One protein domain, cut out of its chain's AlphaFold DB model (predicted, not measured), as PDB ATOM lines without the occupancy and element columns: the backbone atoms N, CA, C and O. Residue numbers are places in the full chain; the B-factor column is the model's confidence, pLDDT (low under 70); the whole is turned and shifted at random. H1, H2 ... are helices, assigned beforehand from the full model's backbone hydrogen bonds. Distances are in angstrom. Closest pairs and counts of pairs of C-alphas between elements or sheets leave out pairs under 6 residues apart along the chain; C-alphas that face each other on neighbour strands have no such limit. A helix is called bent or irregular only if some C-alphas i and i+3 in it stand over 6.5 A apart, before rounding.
ATOM      1  N   ARG A  86     -48.634  17.989  48.433       79.88
ATOM      2  CA  ARG A  86     -48.210  19.380  48.260       79.88
ATOM      3  C   ARG A  86     -46.979  19.715  49.101       79.88
ATOM      4  O   ARG A  86     -46.128  20.471  48.636       79.88
ATOM      5  N   GLU A  87     -46.886  19.192  50.316       80.19
ATOM      6  CA  GLU A  87     -45.748  19.414  51.212       80.19
ATOM      7  C   GLU A  87     -44.526  18.660  50.707       80.19
ATOM      8  O   GLU A  87     -43.482  19.278  50.502       80.19
ATOM      9  N   VAL A  88     -44.704  17.390  50.328       82.81
ATOM     10  CA  VAL A  88     -43.660  16.576  49.684       82.81
ATOM     11  C   VAL A  88     -43.066  17.303  48.473       82.81
ATOM     12  O   VAL A  88     -41.849  17.362  48.303       82.81
ATOM     13  N   GLU A  89     -43.900  17.910  47.624       82.88
ATOM     14  CA  GLU A  89     -43.393  18.649  46.469       82.88
ATOM     15  C   GLU A  89     -42.703  19.970  46.845       82.88
ATOM     16  O   GLU A  89     -41.687  20.323  46.242       82.88
ATOM     17  N   LYS A  90     -43.225  20.712  47.832       83.25
ATOM     18  CA  LYS A  90     -42.566  21.924  48.339       83.25
ATOM     19  C   LYS A  90     -41.178  21.604  48.875       83.25
ATOM     20  O   LYS A  90     -40.238  22.314  48.534       83.25
ATOM     21  N   GLU A  91     -41.037  20.539  49.654       82.50
ATOM     22  CA  GLU A  91     -39.756  20.133  50.224       82.50
ATOM     23  C   GLU A  91     -38.778  19.654  49.155       82.50
ATOM     24  O   GLU A  91     -37.630  20.104  49.135       82.50
ATOM     25  N   LEU A  92     -39.243  18.842  48.197       83.31
ATOM     26  CA  LEU A  92     -38.436  18.459  47.039       83.31
ATOM     27  C   LEU A  92     -37.962  19.686  46.261       83.31
ATOM     28  O   LEU A  92     -36.798  19.741  45.880       83.31
ATOM     29  N   ASN A  93     -38.831  20.677  46.037       79.38
ATOM     30  CA  ASN A  93     -38.506  21.899  45.300       79.38
ATOM     31  C   ASN A  93     -37.561  22.832  46.070       79.38
ATOM     32  O   ASN A  93     -36.599  23.332  45.486       79.38
ATOM     33  N   ALA A  94     -37.809  23.050  47.362       77.44
ATOM     34  CA  ALA A  94     -36.995  23.901  48.226       77.44
ATOM     35  C   ALA A  94     -35.581  23.334  48.401       77.44
ATOM     36  O   ALA A  94     -34.598  24.074  48.384       77.44
ATOM     37  N   ARG A  95     -35.470  22.006  48.501       73.00
ATOM     38  CA  ARG A  95     -34.207  21.304  48.746       73.00
ATOM     39  C   ARG A  95     -33.554  20.760  47.470       73.00
ATOM     40  O   ARG A  95     -32.580  20.015  47.568       73.00
ATOM     41  N   LYS A  96     -33.988  21.197  46.274       65.94
ATOM     42  CA  LYS A  96     -33.355  20.848  44.977       65.94
ATOM     43  C   LYS A  96     -31.850  21.103  44.951       65.94
ATOM     44  O   LYS A  96     -31.117  20.337  44.341       65.94
ATOM     45  N   LYS A  97     -31.385  22.162  45.622       63.03
ATOM     46  CA  LYS A  97     -29.955  22.511  45.711       63.03
ATOM     47  C   LYS A  97     -29.157  21.602  46.660       63.03
ATOM     48  O   LYS A  97     -27.941  21.570  46.554       63.03
ATOM     49  N   SER A  98     -29.835  20.884  47.560       67.06
ATOM     50  CA  SER A  98     -29.243  20.021  48.595       67.06
ATOM     51  C   SER A  98     -29.230  18.530  48.202       67.06
ATOM     52  O   SER A  98     -28.651  17.707  48.898       67.06
ATOM     53  N   GLY A  99     -29.871  18.156  47.085       68.62
ATOM     54  CA  GLY A  99     -29.898  16.765  46.611       68.62
ATOM     55  C   GLY A  99     -30.877  15.848  47.355       68.62
ATOM     56  O   GLY A  99     -30.730  14.629  47.303       68.62
ATOM     57  N   VAL A 100     -31.885  16.404  48.035       77.06
ATOM     58  CA  VAL A 100     -32.896  15.598  48.740       77.06
ATOM     59  C   VAL A 100     -33.673  14.731  47.757       77.06
ATOM     60  O   VAL A 100     -34.229  15.211  46.766       77.06
ATOM     61  N   THR A 101     -33.725  13.434  48.053       83.94
ATOM     62  CA  THR A 101     -34.429  12.449  47.237       83.94
ATOM     63  C   THR A 101     -35.812  12.164  47.807       83.94
ATOM     64  O   THR A 101     -36.051  12.218  49.011       83.94
ATOM     65  N   ARG A 102     -36.734  11.769  46.929       85.12
ATOM     66  CA  ARG A 102     -38.061  11.266  47.314       85.12
ATOM     67  C   ARG A 102     -37.985  10.064  48.270       85.12
ATOM     68  O   ARG A 102     -38.914   9.840  49.032       85.12
ATOM     69  N   HIS A 103     -36.889   9.304  48.219       85.81
ATOM     70  CA  HIS A 103     -36.638   8.189  49.127       85.81
ATOM     71  C   HIS A 103     -36.414   8.659  50.567       85.81
ATOM     72  O   HIS A 103     -36.994   8.074  51.474       85.81
ATOM     73  N   LEU A 104     -35.658   9.743  50.767       88.00
ATOM     74  CA  LEU A 104     -35.421  10.312  52.096       88.00
ATOM     75  C   LEU A 104     -36.728  10.793  52.747       88.00
ATOM     76  O   LEU A 104     -37.018  10.434  53.881       88.00
ATOM     77  N   LEU A 105     -37.568  11.505  51.991       87.00
ATOM     78  CA  LEU A 105     -38.881  11.954  52.479       87.00
ATOM     79  C   LEU A 105     -39.804  10.783  52.837       87.00
ATOM     80  O   LEU A 105     -40.563  10.843  53.799       87.00
ATOM     81  N   TRP A 106     -39.731   9.687  52.078       88.88
ATOM     82  CA  TRP A 106     -40.466   8.471  52.413       88.88
ATOM     83  C   TRP A 106     -39.947   7.812  53.701       88.88
ATOM     84  O   TRP A 106     -40.752   7.307  54.482       88.88
ATOM     85  N   GLN A 107     -38.634   7.825  53.948       87.19
ATOM     86  CA  GLN A 107     -38.058   7.311  55.194       87.19
ATOM     87  C   GLN A 107     -38.546   8.117  56.405       87.19
ATOM     88  O   GLN A 107     -39.004   7.519  57.374       87.19
ATOM     89  N   GLU A 108     -38.537   9.451  56.328       87.56
ATOM     90  CA  GLU A 108     -39.065  10.342  57.378       87.56
ATOM     91  C   GLU A 108     -40.567  10.099  57.628       87.56
ATOM     92  O   GLU A 108     -41.023   9.982  58.771       87.56
ATOM     93  N   TYR A 109     -41.339   9.919  56.554       84.94
ATOM     94  CA  TYR A 109     -42.754   9.553  56.632       84.94
ATOM     95  C   TYR A 109     -42.973   8.185  57.302       84.94
ATOM     96  O   TYR A 109     -43.856   8.043  58.142       84.94
ATOM     97  N   ARG A 110     -42.153   7.177  56.989       84.38
ATOM     98  CA  ARG A 110     -42.228   5.839  57.606       84.38
ATOM     99  C   ARG A 110     -41.815   5.824  59.075       84.38
ATOM    100  O   ARG A 110     -42.317   4.990  59.820       84.38
ATOM    101  N   MET A 111     -40.917   6.717  59.493       84.75
ATOM    102  CA  MET A 111     -40.544   6.865  60.905       84.75
ATOM    103  C   MET A 111     -41.707   7.402  61.744       84.75
ATOM    104  O   MET A 111     -41.876   6.991  62.886       84.75
ATOM    105  N   THR A 112     -42.520   8.291  61.171       82.81
ATOM    106  CA  THR A 112     -43.722   8.834  61.825       82.81
ATOM    107  C   THR A 112     -44.942   7.922  61.666       82.81
ATOM    108  O   THR A 112     -45.807   7.905  62.537       82.81
ATOM    109  N   HIS A 113     -44.986   7.119  60.597       80.12
ATOM    110  CA  HIS A 113     -46.086   6.213  60.268       80.12
ATOM    111  C   HIS A 113     -45.557   4.800  59.957       80.12
ATOM    112  O   HIS A 113     -45.353   4.456  58.784       80.12
ATOM    113  N   PRO A 114     -45.344   3.950  60.981       76.31
ATOM    114  CA  PRO A 114     -44.818   2.594  60.797       76.31
ATOM    115  C   PRO A 114     -45.754   1.681  59.988       76.31
ATOM    116  O   PRO A 114     -45.266   0.802  59.278       76.31
ATOM    117  N   ASP A 115     -47.061   1.955  59.997       77.31
ATOM    118  CA  ASP A 115     -48.075   1.293  59.154       77.31
ATOM    119  C   ASP A 115     -48.392   2.081  57.869       77.31
ATOM    120  O   ASP A 115     -49.365   1.805  57.170       77.31
ATOM    121  N   GLY A 116     -47.585   3.099  57.560       77.44
ATOM    122  CA  GLY A 116     -47.734   3.944  56.382       77.44
ATOM    123  C   GLY A 116     -47.359   3.258  55.072       77.44
ATOM    124  O   GLY A 116     -46.778   2.170  55.035       77.44
ATOM    125  N   LEU A 117     -47.646   3.963  53.975       81.69
ATOM    126  CA  LEU A 117     -47.394   3.528  52.601       81.69
ATOM    127  C   LEU A 117     -45.966   2.995  52.389       81.69
ATOM    128  O   LEU A 117     -44.965   3.618  52.765       81.69
ATOM    129  N   GLY A 118     -45.864   1.870  51.679       84.31
ATOM    130  CA  GLY A 118     -44.585   1.375  51.168       84.31
ATOM    131  C   GLY A 118     -43.996   2.315  50.108       84.31
ATOM    132  O   GLY A 118     -44.719   3.085  49.475       84.31
ATOM    133  N   TYR A 119     -42.684   2.239  49.857       85.81
ATOM    134  CA  TYR A 119     -41.997   3.169  48.946       85.81
ATOM    135  C   TYR A 119     -42.616   3.217  47.536       85.81
ATOM    136  O   TYR A 119     -42.801   4.293  46.963       85.81
ATOM    137  N   SER A 120     -42.992   2.060  46.987       85.56
ATOM    138  CA  SER A 120     -43.638   1.963  45.672       85.56
ATOM    139  C   SER A 120     -45.012   2.642  45.647       85.56
ATOM    140  O   SER A 120     -45.323   3.358  44.695       85.56
ATOM    141  N   GLN A 121     -45.809   2.474  46.707       83.81
ATOM    142  CA  GLN A 121     -47.125   3.105  46.848       83.81
ATOM    143  C   GLN A 121     -46.989   4.621  47.034       83.81
ATOM    144  O   GLN A 121     -47.680   5.385  46.367       83.81
ATOM    145  N   PHE A 122     -46.029   5.063  47.852       86.12
ATOM    146  CA  PHE A 122     -45.675   6.473  48.015       86.12
ATOM    147  C   PHE A 122     -45.302   7.123  46.673       86.12
ATOM    148  O   PHE A 122     -45.795   8.198  46.323       86.12
ATOM    149  N   CYS A 123     -44.470   6.452  45.870       86.75
ATOM    150  CA  CYS A 123     -44.097   6.942  44.547       86.75
ATOM    151  C   CYS A 123     -45.284   7.002  43.580       86.75
ATOM    152  O   CYS A 123     -45.371   7.967  42.817       86.75
ATOM    153  N   ALA A 124     -46.169   6.000  43.601       86.38
ATOM    154  CA  ALA A 124     -47.363   5.954  42.760       86.38
ATOM    155  C   ALA A 124     -48.337   7.088  43.114       86.38
ATOM    156  O   ALA A 124     -48.710   7.864  42.234       86.38
ATOM    157  N   HIS A 125     -48.636   7.258  44.403       84.69
ATOM    158  CA  HIS A 125     -49.482   8.335  44.915       84.69
ATOM    159  C   HIS A 125     -48.949   9.717  44.504       84.69
ATOM    160  O   HIS A 125     -49.667  10.541  43.932       84.69
ATOM    161  N   PHE A 126     -47.645   9.950  44.688       85.44
ATOM    162  CA  PHE A 126     -47.013  11.206  44.285       85.44
ATOM    163  C   PHE A 126     -47.026  11.423  42.760       85.44
ATOM    164  O   PHE A 126     -47.144  12.556  42.285       85.44
ATOM    165  N   ALA A 127     -46.907  10.357  41.964       85.38
ATOM    166  CA  ALA A 127     -46.985  10.449  40.508       85.38
ATOM    167  C   ALA A 127     -48.399  10.817  40.030       85.38
ATOM    168  O   ALA A 127     -48.536  11.648  39.131       85.38
ATOM    169  N   GLU A 128     -49.442  10.248  40.634       85.44
ATOM    170  CA  GLU A 128     -50.834  10.612  40.346       85.44
ATOM    171  C   GLU A 128     -51.135  12.065  40.714       85.44
ATOM    172  O   GLU A 128     -51.733  12.788  39.915       85.44
ATOM    173  N   TYR A 129     -50.653  12.521  41.872       85.69
ATOM    174  CA  TYR A 129     -50.734  13.926  42.267       85.69
ATOM    175  C   TYR A 129     -50.100  14.850  41.216       85.69
ATOM    176  O   TYR A 129     -50.730  15.807  40.759       85.69
ATOM    177  N   ARG A 130     -48.879  14.535  40.757       83.12
ATOM    178  CA  ARG A 130     -48.200  15.327  39.719       83.12
ATOM    179  C   ARG A 130     -48.964  15.345  38.399       83.12
ATOM    180  O   ARG A 130     -49.037  16.402  37.784       83.12
ATOM    181  N   LYS A 131     -49.550  14.220  37.975       82.56
ATOM    182  CA  LYS A 131     -50.362  14.151  36.747       82.56
ATOM    183  C   LYS A 131     -51.578  15.073  36.806       82.56
ATOM    184  O   LYS A 131     -51.856  15.753  35.828       82.56
ATOM    185  N   LYS A 132     -52.268  15.134  37.949       81.06
ATOM    186  CA  LYS A 132     -53.421  16.033  38.144       81.06
ATOM    187  C   LYS A 132     -53.028  17.513  38.074       81.06
ATOM    188  O   LYS A 132     -53.847  18.338  37.688       81.06
ATOM    189  N   ARG A 133     -51.789  17.851  38.452       74.69
ATOM    190  CA  ARG A 133     -51.294  19.236  38.466       74.69
ATOM    191  C   ARG A 133     -50.601  19.671  37.175       74.69
ATOM    192  O   ARG A 133     -50.523  20.867  36.915       74.69
ATOM    193  N   ASP A 134     -50.070  18.737  36.391       69.00
ATOM    194  CA  ASP A 134     -49.385  19.020  35.123       69.00
ATOM    195  C   ASP A 134     -50.406  19.219  33.989       69.00
ATOM    196  O   ASP A 134     -50.421  18.501  32.991       69.00
ATOM    197  N   LEU A 135     -51.297  20.199  34.164       65.06
ATOM    198  CA  LEU A 135     -52.176  20.693  33.109       65.06
ATOM    199  C   LEU A 135     -51.331  21.521  32.139       65.06
ATOM    200  O   LEU A 135     -51.221  22.741  32.263       65.06
TER     201      LEU A 135
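Overview. This is residues 86 to 135 of the 173 residues of an uncharacterized protein of Leptospirillum sp. Group II 'CF-1' (UniProt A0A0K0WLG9). Three helices make a small, loosely joined group: the longest, H3, forms one long side, and H2 and H1 follow one another along the opposite side, H2 packing on the first residues of H3 and H1 set crosswise near H3. The contacts are few, and residues 93 to 99, the last two residues of H1 and the start of the link that follows, stick out as a loop. The printed part has 50 residues with three named helices in the order H1, H2, H3 and no named strand, and its class is all helix. It is only just compact, close to loose, with a radius of gyration of the C-alphas of 11.3 A, and the C-alphas span 33 by 25 by 15 A.

Along the chain. H1 runs from Arg 86 to Ala 94, 9 residues and 12.1 A from first to last C-alpha, beginning at C-alpha 86 at (-48.210, 19.380, 48.260). H2 holds residues 102 to 112, from Arg 102 to Thr 112, and is 15.8 A long, with C-alpha 102 at (-38.061, 11.266, 47.314). H3 holds residues 119 to 133, from Tyr 119 to Arg 133, and is 21.3 A long; its C-alpha 133 is at (-51.294, 19.236, 38.466). No helix is bent or irregular.

Arrangement. H1 and H2 are close but not clearly touching, with 2 pairs of C-alphas within 8 A; the closest C-alphas are those of Leu 92 and Arg 102, 7.2 A apart. Their lines stand at a steep tilt of 51 degrees, and they run opposite ways. H1 and H3 are near each other, with 7 pairs of C-alphas within 10 A but no pair within 8 A. H2 and H3 touch, H3 with residues 119 to 123 alone, and their closest C-alphas are those of Trp 106 and Tyr 119, 6.5 A apart. They run opposite ways at a steep tilt of 64 degrees, and their centres are 14.6 A apart. In H1, H2 and H3 every O i to N i+4 pair of the backbone is within hydrogen-bond range.

Size, cuts and confidence. The two C-alphas farthest apart are those of Pro 114 and Leu 135, 33.9 A, while those of the first and last printed residues, Arg 86 and Leu 135, are 15.7 A apart. The printed part has no cut. The link from H1 to H2, with 7 residues, and the link from H2 to H3, with 6, are both short. The mean pLDDT of the printed part is 81.0, and the model's confidence is under 70 at residues 96 to 99, which are among those that stand free, and at residues 134 to 135.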